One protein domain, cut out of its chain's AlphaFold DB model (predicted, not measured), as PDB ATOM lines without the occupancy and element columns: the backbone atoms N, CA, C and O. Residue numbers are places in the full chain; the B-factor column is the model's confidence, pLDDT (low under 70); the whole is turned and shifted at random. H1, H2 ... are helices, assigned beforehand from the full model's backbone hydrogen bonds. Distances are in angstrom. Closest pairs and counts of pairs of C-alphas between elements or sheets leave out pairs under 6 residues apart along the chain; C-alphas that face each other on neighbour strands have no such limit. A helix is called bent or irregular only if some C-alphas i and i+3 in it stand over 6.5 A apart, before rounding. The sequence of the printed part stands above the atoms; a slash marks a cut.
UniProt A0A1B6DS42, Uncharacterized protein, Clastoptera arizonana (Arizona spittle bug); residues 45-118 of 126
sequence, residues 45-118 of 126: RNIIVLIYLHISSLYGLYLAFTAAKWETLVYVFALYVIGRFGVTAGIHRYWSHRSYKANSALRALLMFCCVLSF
ATOM      1  N   ARG A  45      67.229 -30.478   6.869       84.12
ATOM      2  CA  ARG A  45      66.168 -31.229   6.179       84.12
ATOM      3  C   ARG A  45      64.789 -30.575   6.334       84.12
ATOM      4  O   ARG A  45      64.090 -30.406   5.344       84.12
ATOM      5  N   ASN A  46      64.407 -30.187   7.551       84.75
ATOM      6  CA  ASN A  46      63.103 -29.564   7.799       84.75
ATOM      7  C   ASN A  46      63.030 -28.159   7.193       84.75
ATOM      8  O   ASN A  46      61.991 -27.778   6.669       84.75
ATOM      9  N   ILE A  47      64.137 -27.412   7.225       88.31
ATOM     10  CA  ILE A  47      64.214 -26.067   6.639       88.31
ATOM     11  C   ILE A  47      63.986 -26.138   5.125       88.31
ATOM     12  O   ILE A  47      63.160 -25.402   4.597       88.31
ATOM     13  N   ILE A  48      64.654 -27.068   4.436       91.56
ATOM     14  CA  ILE A  48      64.494 -27.265   2.988       91.56
ATOM     15  C   ILE A  48      63.053 -27.661   2.645       91.56
ATOM     16  O   ILE A  48      62.471 -27.089   1.725       91.56
ATOM     17  N   VAL A  49      62.455 -28.588   3.405       88.56
ATOM     18  CA  VAL A  49      61.055 -29.002   3.201       88.56
ATOM     19  C   VAL A  49      60.094 -27.825   3.387       88.56
ATOM     20  O   VAL A  49      59.195 -27.644   2.568       88.56
ATOM     21  N   LEU A  50      60.300 -26.987   4.408       87.19
ATOM     22  CA  LEU A  50      59.469 -25.804   4.633       87.19
ATOM     23  C   LEU A  50      59.615 -24.781   3.503       87.19
ATOM     24  O   LEU A  50      58.602 -24.283   3.022       87.19
ATOM     25  N   ILE A  51      60.834 -24.487   3.044       93.12
ATOM     26  CA  ILE A  51      61.056 -23.557   1.925       93.12
ATOM     27  C   ILE A  51      60.362 -24.069   0.661       93.12
ATOM     28  O   ILE A  51      59.622 -23.321   0.021       93.12
ATOM     29  N   TYR A  52      60.550 -25.350   0.334       92.19
ATOM     30  CA  TYR A  52      59.901 -25.979  -0.814       92.19
ATOM     31  C   TYR A  52      58.375 -25.860  -0.724       92.19
ATOM     32  O   TYR A  52      57.735 -25.428  -1.678       92.19
ATOM     33  N   LEU A  53      57.800 -26.132   0.452       90.56
ATOM     34  CA  LEU A  53      56.360 -26.034   0.690       90.56
ATOM     35  C   LEU A  53      55.815 -24.613   0.468       90.56
ATOM     36  O   LEU A  53      54.753 -24.460  -0.135       90.56
ATOM     37  N   HIS A  54      56.536 -23.570   0.894       91.38
ATOM     38  CA  HIS A  54      56.104 -22.182   0.681       91.38
ATOM     39  C   HIS A  54      56.145 -21.789  -0.803       91.38
ATOM     40  O   HIS A  54      55.205 -21.166  -1.299       91.38
ATOM     41  N   ILE A  55      57.184 -22.198  -1.534       94.25
ATOM     42  CA  ILE A  55      57.291 -21.942  -2.979       94.25
ATOM     43  C   ILE A  55      56.176 -22.681  -3.733       94.25
ATOM     44  O   ILE A  55      55.482 -22.080  -4.555       94.25
ATOM     45  N   SER A  56      55.946 -23.959  -3.417       87.81
ATOM     46  CA  SER A  56      54.855 -24.747  -3.999       87.81
ATOM     47  C   SER A  56      53.478 -24.155  -3.689       87.81
ATOM     48  O   SER A  56      52.608 -24.181  -4.554       87.81
ATOM     49  N   SER A  57      53.273 -23.584  -2.496       87.38
ATOM     50  CA  SER A  57      52.016 -22.918  -2.132       87.38
ATOM     51  C   SER A  57      51.755 -21.671  -2.979       87.38
ATOM     52  O   SER A  57      50.645 -21.510  -3.487       87.38
ATOM     53  N   LEU A  58      52.769 -20.828  -3.197       91.00
ATOM     54  CA  LEU A  58      52.648 -19.648  -4.061       91.00
ATOM     55  C   LEU A  58      52.350 -20.042  -5.513       91.00
ATOM     56  O   LEU A  58      51.477 -19.454  -6.151       91.00
ATOM     57  N   TYR A  59      53.027 -21.074  -6.018       88.56
ATOM     58  CA  TYR A  59      52.785 -21.588  -7.365       88.56
ATOM     59  C   TYR A  59      51.386 -22.206  -7.513       88.56
ATOM     60  O   TYR A  59      50.689 -21.947  -8.493       88.56
ATOM     61  N   GLY A  60      50.937 -22.974  -6.518       84.50
ATOM     62  CA  GLY A  60      49.590 -23.538  -6.480       84.50
ATOM     63  C   GLY A  60      48.504 -22.462  -6.446       84.50
ATOM     64  O   GLY A  60      47.493 -22.599  -7.130       84.50
ATOM     65  N   LEU A  61      48.733 -21.363  -5.720       85.44
ATOM     66  CA  LEU A  61      47.822 -20.218  -5.698       85.44
ATOM     67  C   LEU A  61      47.751 -19.532  -7.068       85.44
ATOM     68  O   LEU A  61      46.662 -19.248  -7.556       85.44
ATOM     69  N   TYR A  62      48.895 -19.327  -7.723       85.62
ATOM     70  CA  TYR A  62      48.932 -18.801  -9.088       85.62
ATOM     71  C   TYR A  62      48.147 -19.692 -10.064       85.62
ATOM     72  O   TYR A  62      47.336 -19.195 -10.851       85.62
ATOM     73  N   LEU A  63      48.322 -21.014  -9.982       82.88
ATOM     74  CA  LEU A  63      47.611 -21.970 -10.833       82.88
ATOM     75  C   LEU A  63      46.100 -22.009 -10.536       82.88
ATOM     76  O   LEU A  63      45.295 -22.156 -11.458       82.88
ATOM     77  N   ALA A  64      45.713 -21.810  -9.270       79.88
ATOM     78  CA  ALA A  64      44.319 -21.723  -8.842       79.88
ATOM     79  C   ALA A  64      43.564 -20.559  -9.505       79.88
ATOM     80  O   ALA A  64      42.388 -20.709  -9.825       79.88
ATOM     81  N   PHE A  65      44.229 -19.428  -9.755       76.38
ATOM     82  CA  PHE A  65      43.610 -18.267 -10.407       76.38
ATOM     83  C   PHE A  65      43.696 -18.285 -11.935       76.38
ATOM     84  O   PHE A  65      42.856 -17.681 -12.596       76.38
ATOM     85  N   THR A  66      44.704 -18.945 -12.507       75.62
ATOM     86  CA  THR A  66      44.987 -18.854 -13.951       75.62
ATOM     87  C   THR A  66      44.422 -20.005 -14.776       75.62
ATOM     88  O   THR A  66      44.087 -19.794 -15.939       75.62
ATOM     89  N   ALA A  67      44.300 -21.212 -14.213       69.19
ATOM     90  CA  ALA A  67      43.958 -22.409 -14.991       69.19
ATOM     91  C   ALA A  67      43.054 -23.428 -14.270       69.19
ATOM     92  O   ALA A  67      42.724 -24.465 -14.852       69.19
ATOM     93  N   ALA A  68      42.670 -23.198 -13.010       69.56
ATOM     94  CA  ALA A  68      41.951 -24.212 -12.244       69.56
ATOM     95  C   ALA A  68      40.471 -24.319 -12.633       69.56
ATOM     96  O   ALA A  68      39.707 -23.356 -12.595       69.56
ATOM     97  N   LYS A  69      40.057 -25.549 -12.942       77.69
ATOM     98  CA  LYS A  69      38.647 -25.930 -13.039       77.69
ATOM     99  C   LYS A  69      38.029 -25.954 -11.640       77.69
ATOM    100  O   LYS A  69      38.704 -26.286 -10.663       77.69
ATOM    101  N   TRP A  70      36.730 -25.675 -11.551       78.50
ATOM    102  CA  TRP A  70      35.971 -25.725 -10.293       78.50
ATOM    103  C   TRP A  70      36.116 -27.068  -9.562       78.50
ATOM    104  O   TRP A  70      36.225 -27.101  -8.339       78.50
ATOM    105  N   GLU A  71      36.201 -28.168 -10.312       84.25
ATOM    106  CA  GLU A  71      36.415 -29.526  -9.795       84.25
ATOM    107  C   GLU A  71      37.721 -29.630  -8.992       84.25
ATOM    108  O   GLU A  71      37.743 -30.190  -7.896       84.25
ATOM    109  N   THR A  72      38.801 -29.028  -9.497       82.25
ATOM    110  CA  THR A  72      40.113 -29.023  -8.842       82.25
ATOM    111  C   THR A  72      40.079 -28.219  -7.545       82.25
ATOM    112  O   THR A  72      40.673 -28.636  -6.553       82.25
ATOM    113  N   LEU A  73      39.350 -27.098  -7.516       82.69
ATOM    114  CA  LEU A  73      39.199 -26.283  -6.305       82.69
ATOM    115  C   LEU A  73      38.439 -27.036  -5.208       82.69
ATOM    116  O   LEU A  73      38.877 -27.057  -4.057       82.69
ATOM    117  N   VAL A  74      37.339 -27.706  -5.567       87.00
ATOM    118  CA  VAL A  74      36.561 -28.525  -4.625       87.00
ATOM    119  C   VAL A  74      37.391 -29.699  -4.111       87.00
ATOM    120  O   VAL A  74      37.383 -29.972  -2.912       87.00
ATOM    121  N   TYR A  75      38.152 -30.363  -4.984       86.25
ATOM    122  CA  TYR A  75      39.018 -31.475  -4.597       86.25
ATOM    123  C   TYR A  75      40.109 -31.046  -3.605       86.25
ATOM    124  O   TYR A  75      40.287 -31.682  -2.565       86.25
ATOM    125  N   VAL A  76      40.793 -29.928  -3.873       86.56
ATOM    126  CA  VAL A  76      41.807 -29.367  -2.964       86.56
ATOM    127  C   VAL A  76      41.186 -28.979  -1.620       86.56
ATOM    128  O   VAL A  76      41.752 -29.289  -0.570       86.56
ATOM    129  N   PHE A  77      40.004 -28.360  -1.627       86.88
ATOM    130  CA  PHE A  77      39.294 -28.007  -0.399       86.88
ATOM    131  C   PHE A  77      38.888 -29.243   0.419       86.88
ATOM    132  O   PHE A  77      39.084 -29.273   1.635       86.88
ATOM    133  N   ALA A  78      38.379 -30.290  -0.235       88.69
ATOM    134  CA  ALA A  78      38.014 -31.540   0.425       88.69
ATOM    135  C   ALA A  78      39.230 -32.206   1.088       88.69
ATOM    136  O   ALA A  78      39.172 -32.565   2.267       88.69
ATOM    137  N   LEU A  79      40.356 -32.304   0.372       87.38
ATOM    138  CA  LEU A  79      41.605 -32.833   0.927       87.38
ATOM    139  C   LEU A  79      42.103 -32.009   2.119       87.38
ATOM    140  O   LEU A  79      42.520 -32.584   3.126       87.38
ATOM    141  N   TYR A  80      42.008 -30.680   2.044       86.56
ATOM    142  CA  TYR A  80      42.381 -29.794   3.146       86.56
ATOM    143  C   TYR A  80      41.563 -30.079   4.413       86.56
ATOM    144  O   TYR A  80      42.125 -30.210   5.502       86.56
ATOM    145  N   VAL A  81      40.240 -30.220   4.284       89.31
ATOM    146  CA  VAL A  81      39.356 -30.524   5.420       89.31
ATOM    147  C   VAL A  81      39.684 -31.890   6.027       89.31
ATOM    148  O   VAL A  81      39.797 -31.992   7.251       89.31
ATOM    149  N   ILE A  82      39.890 -32.917   5.199       88.12
ATOM    150  CA  ILE A  82      40.229 -34.275   5.656       88.12
ATOM    151  C   ILE A  82      41.567 -34.281   6.408       88.12
ATOM    152  O   ILE A  82      41.657 -34.854   7.496       88.12
ATOM    153  N   GLY A  83      42.587 -33.594   5.885       85.75
ATOM    154  CA  GLY A  83      43.879 -33.473   6.562       85.75
ATOM    155  C   GLY A  83      43.752 -32.776   7.921       85.75
ATOM    156  O   GLY A  83      44.115 -33.319   8.967       85.75
ATOM    157  N   ARG A  84      43.103 -31.604   7.961       84.31
ATOM    158  CA  ARG A  84      42.881 -30.870   9.220       84.31
ATOM    159  C   ARG A  84      42.099 -31.679  10.253       84.31
ATOM    160  O   ARG A  84      42.369 -31.578  11.456       84.31
ATOM    161  N   PHE A  85      41.147 -32.490   9.803       85.62
ATOM    162  CA  PHE A  85      40.435 -33.420  10.668       85.62
ATOM    163  C   PHE A  85      41.375 -34.487  11.251       85.62
ATOM    164  O   PHE A  85      41.330 -34.742  12.453       85.62
ATOM    165  N   GLY A  86      42.294 -35.034  10.449       84.56
ATOM    166  CA  GLY A  86      43.337 -35.961  10.899       84.56
ATOM    167  C   GLY A  86      44.190 -35.413  12.044       84.56
ATOM    168  O   GLY A  86      44.337 -36.072  13.072       84.56
ATOM    169  N   VAL A  87      44.682 -34.178  11.938       82.44
ATOM    170  CA  VAL A  87      45.525 -33.565  12.986       82.44
ATOM    171  C   VAL A  87      44.736 -33.302  14.275       82.44
ATOM    172  O   VAL A  87      45.187 -33.622  15.379       82.44
ATOM    173  N   THR A  88      43.533 -32.740  14.152       86.19
ATOM    174  CA  THR A  88      42.719 -32.313  15.303       86.19
ATOM    175  C   THR A  88      42.045 -33.477  16.028       86.19
ATOM    176  O   THR A  88      42.061 -33.541  17.262       86.19
ATOM    177  N   ALA A  89      41.453 -34.416  15.290       83.50
ATOM    178  CA  ALA A  89      40.810 -35.591  15.862       83.50
ATOM    179  C   ALA A  89      41.832 -36.684  16.197       83.50
ATOM    180  O   ALA A  89      41.699 -37.333  17.236       83.50
ATOM    181  N   GLY A  90      42.849 -36.869  15.355       83.19
ATOM    182  CA  GLY A  90      43.912 -37.852  15.530       83.19
ATOM    183  C   GLY A  90      44.952 -37.403  16.544       83.19
ATOM    184  O   GLY A  90      44.838 -37.736  17.724       83.19
ATOM    185  N   ILE A  91      45.992 -36.692  16.101       81.62
ATOM    186  CA  ILE A  91      47.164 -36.380  16.942       81.62
ATOM    187  C   ILE A  91      46.732 -35.710  18.245       81.62
ATOM    188  O   ILE A  91      47.044 -36.207  19.323       81.62
ATOM    189  N   HIS A  92      45.938 -34.647  18.152       79.31
ATOM    190  CA  HIS A  92      45.555 -33.858  19.315       79.31
ATOM    191  C   HIS A  92      44.589 -34.611  20.251       79.31
ATOM    192  O   HIS A  92      44.903 -34.850  21.418       79.31
ATOM    193  N   ARG A  93      43.409 -35.032  19.774       80.56
ATOM    194  CA  ARG A  93      42.408 -35.647  20.668       80.56
ATOM    195  C   ARG A  93      42.684 -37.109  21.010       80.56
ATOM    196  O   ARG A  93      42.423 -37.520  22.143       80.56
ATOM    197  N   TYR A  94      43.167 -37.899  20.056       79.00
ATOM    198  CA  TYR A  94      43.340 -39.334  20.245       79.00
ATOM    199  C   TYR A  94      44.717 -39.688  20.818       79.00
ATOM    200  O   TYR A  94      44.783 -40.379  21.836       79.00
ATOM    201  N   TRP A  95      45.811 -39.188  20.230       75.94
ATOM    202  CA  TRP A  95      47.167 -39.531  20.687       75.94
ATOM    203  C   TRP A  95      47.649 -38.698  21.876       75.94
ATOM    204  O   TRP A  95      48.199 -39.278  22.812       75.94
ATOM    205  N   SER A  96      47.410 -37.383  21.896       76.88
ATOM    206  CA  SER A  96      47.858 -36.522  23.001       76.88
ATOM    207  C   SER A  96      46.919 -36.577  24.204       76.88
ATOM    208  O   SER A  96      47.377 -36.767  25.327       76.88
ATOM    209  N   HIS A  97      45.608 -36.445  23.986       79.81
ATOM    210  CA  HIS A  97      44.640 -36.361  25.086       79.81
ATOM    211  C   HIS A  97      43.915 -37.673  25.418       79.81
ATOM    212  O   HIS A  97      43.186 -37.703  26.407       79.81
ATOM    213  N   ARG A  98      44.094 -38.752  24.631       75.12
ATOM    214  CA  ARG A  98      43.412 -40.058  24.803       75.12
ATOM    215  C   ARG A  98      41.926 -39.928  25.182       75.12
ATOM    216  O   ARG A  98      41.410 -40.697  25.987       75.12
ATOM    217  N   SER A  99      41.226 -38.960  24.589       74.88
ATOM    218  CA  SER A  99      39.881 -38.566  25.030       74.88
ATOM    219  C   SER A  99      38.793 -39.592  24.688       74.88
ATOM    220  O   SER A  99      37.685 -39.486  25.207       74.88
ATOM    221  N   TYR A 100      39.067 -40.556  23.804       76.31
ATOM    222  CA  TYR A 100      38.094 -41.563  23.381       76.31
ATOM    223  C   TYR A 100      38.762 -42.890  22.996       76.31
ATOM    224  O   TYR A 100      39.893 -42.928  22.509       76.31
ATOM    225  N   LYS A 101      38.050 -44.004  23.203       72.06
ATOM    226  CA  LYS A 101      38.507 -45.358  22.859       72.06
ATOM    227  C   LYS A 101      38.055 -45.693  21.434       72.06
ATOM    228  O   LYS A 101      36.892 -45.994  21.201       72.06
ATOM    229  N   ALA A 102      38.971 -45.584  20.475       73.19
ATOM    230  CA  ALA A 102      38.698 -45.836  19.061       73.19
ATOM    231  C   ALA A 102      38.797 -47.330  18.702       73.19
ATOM    232  O   ALA A 102      39.754 -48.004  19.095       73.19
ATOM    233  N   ASN A 103      37.844 -47.816  17.898       79.81
ATOM    234  CA  ASN A 103      37.913 -49.128  17.245       79.81
ATOM    235  C   ASN A 103      39.090 -49.189  16.252       79.81
ATOM    236  O   ASN A 103      39.579 -48.156  15.790       79.81
ATOM    237  N   SER A 104      39.548 -50.394  15.900       77.94
ATOM    238  CA  SER A 104      40.678 -50.608  14.973       77.94
ATOM    239  C   SER A 104      40.486 -49.906  13.621       77.94
ATOM    240  O   SER A 104      41.411 -49.259  13.138       77.94
ATOM    241  N   ALA A 105      39.273 -49.940  13.061       82.69
ATOM    242  CA  ALA A 105      38.940 -49.243  11.818       82.69
ATOM    243  C   ALA A 105      39.060 -47.713  11.942       82.69
ATOM    244  O   ALA A 105      39.641 -47.056  11.082       82.69
ATOM    245  N   LEU A 106      38.572 -47.143  13.050       81.19
ATOM    246  CA  LEU A 106      38.663 -45.704  13.298       81.19
ATOM    247  C   LEU A 106      40.128 -45.269  13.466       81.19
ATOM    248  O   LEU A 106      40.531 -44.246  12.927       81.19
ATOM    249  N   ARG A 107      40.956 -46.079  14.139       81.62
ATOM    250  CA  ARG A 107      42.405 -45.835  14.246       81.62
ATOM    251  C   ARG A 107      43.089 -45.792  12.880       81.62
ATOM    252  O   ARG A 107      43.909 -44.905  12.664       81.62
ATOM    253  N   ALA A 108      42.746 -46.714  11.978       83.00
ATOM    254  CA  ALA A 108      43.297 -46.755  10.623       83.00
ATOM    255  C   ALA A 108      42.872 -45.533   9.789       83.00
ATOM    256  O   ALA A 108      43.707 -44.927   9.123       83.00
ATOM    257  N   LEU A 109      41.605 -45.116   9.886       85.94
ATOM    258  CA  LEU A 109      41.113 -43.909   9.217       85.94
ATOM    259  C   LEU A 109      41.834 -42.648   9.715       85.94
ATOM    260  O   LEU A 109      42.265 -41.819   8.916       85.94
ATOM    261  N   LEU A 110      41.996 -42.512  11.033       82.19
ATOM    262  CA  LEU A 110      42.716 -41.388  11.630       82.19
ATOM    263  C   LEU A 110      44.185 -41.368  11.200       82.19
ATOM    264  O   LEU A 110      44.702 -40.310  10.859       82.19
ATOM    265  N   MET A 111      44.829 -42.537  11.172       82.81
ATOM    266  CA  MET A 111      46.187 -42.709  10.657       82.81
ATOM    267  C   MET A 111      46.321 -42.226   9.216       82.81
ATOM    268  O   MET A 111      47.212 -41.439   8.909       82.81
ATOM    269  N   PHE A 112      45.404 -42.650   8.349       84.69
ATOM    270  CA  PHE A 112      45.378 -42.226   6.956       84.69
ATOM    271  C   PHE A 112      45.251 -40.699   6.830       84.69
ATOM    272  O   PHE A 112      46.015 -40.073   6.099       84.69
ATOM    273  N   CYS A 113      44.362 -40.075   7.610       84.25
ATOM    274  CA  CYS A 113      44.196 -38.619   7.609       84.25
ATOM    275  C   CYS A 113      45.440 -37.875   8.143       84.25
ATOM    276  O   CYS A 113      45.778 -36.800   7.644       84.25
ATOM    277  N   CYS A 114      46.150 -38.434   9.130       83.62
ATOM    278  CA  CYS A 114      47.418 -37.878   9.619       83.62
ATOM    279  C   CYS A 114      48.524 -37.952   8.557       83.62
ATOM    280  O   CYS A 114      49.236 -36.971   8.353       83.62
ATOM    281  N   VAL A 115      48.625 -39.073   7.833       84.19
ATOM    282  CA  VAL A 115      49.586 -39.237   6.728       84.19
ATOM    283  C   VAL A 115      49.311 -38.232   5.612       84.19
ATOM    284  O   VAL A 115      50.245 -37.593   5.133       84.19
ATOM    285  N   LEU A 116      48.039 -38.016   5.255       82.56
ATOM    286  CA  LEU A 116      47.652 -36.974   4.295       82.56
ATOM    287  C   LEU A 116      48.075 -35.565   4.735       82.56
ATOM    288  O   LEU A 116      48.306 -34.706   3.891       82.56
ATOM    289  N   SER A 117      48.187 -35.329   6.042       79.81
ATOM    290  CA  SER A 117      48.587 -34.033   6.605       79.81
ATOM    291  C   SER A 117      50.098 -33.857   6.719       79.81
ATOM    292  O   SER A 117      50.541 -32.797   7.144       79.81
ATOM    293  N   PHE A 118      50.885 -34.879   6.364       78.19
ATOM    294  CA  PHE A 118      52.341 -34.911   6.530       78.19
ATOM    295  C   PHE A 118      52.811 -34.758   7.993       78.19
ATOM    296  O   PHE A 118      53.963 -34.423   8.262       78.19
TER     297      PHE A 118
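What this domain is: This is residues 45 to 118 of the 126 residues of an uncharacterized protein of Clastoptera arizonana (Arizona spittle bug) (UniProt A0A1B6DS42). Two long helices, H1 and H2, meet near their ends as a narrow, open V, and the shorter helix H3 folds back across the far part of H2. Residues 45 to 59 of H1 stick out as a bare arm of the V, while H2 and H3 pack on each other in its other arm. The printed part has 74 residues with three named helices, H1, H2 and H3 in that order along the chain, and no named strand; its class is all helix. The whole is loose, with a radius of gyration of the C-alphas of 15.6 A, and its outline is flat, spanning 46 by 33 by 15 A.

Where its parts are: Find C-alpha 45 at (66.168, -31.229, 6.179); from there H1, residues 45 to 66, runs 31.7 A from first to last C-alpha, ending at C-alpha 66 at (44.987, -18.854, -13.951). Next look at Trp 70, where H2 begins; it covers residues 70 to 96 and is 37.0 A long, the longest helix with 27 residues. H2 is neither bent nor irregular, but only just: C-alphas 88 and 91 are 6.2 A apart. Then find Ser 104, where H3 begins; it covers residues 104 to 116, is 18.7 A long and ends at C-alpha 116 at (47.652, -36.974, 4.295).

How they stand to each other: Begin with H1 and H2, which are close but not clearly touching: their closest C-alphas, those of Ala 64 and Leu 73, are 7.3 A apart. They run opposite ways at a shallow tilt of 32 degrees, only just short of steep. Further along, H2 and H3 touch, and H2 does so with residues 82 to 91 alone. Their closest C-alphas, those of Gly 86 and Cys 113, are 4.3 A apart. H2 and H3 run opposite ways at a steep tilt of 59 degrees. H1 and H3 are apart. In the backbones of H1 and H3, every O i to N i+4 pair is within hydrogen-bond range; in H2, 20 of 23 are.

The domain as a whole: Look at Thr 66 and Lys 101 for the two C-alphas farthest apart, at 45.8 A. The first and last printed C-alphas, those of Arg 45 and Phe 118, are 14.3 A apart. Without residues 45 to 59, which belong to H1 and stand free, the body spans 45 by 19 by 14 A. The printed part has no cut. The link from H1 to H2 is tight, with 3 residues, and the link from H2 to H3 is short, with 7 residues. The mean pLDDT of the printed part is 83.2; the model's confidence is under 70 at residues 67 to 68.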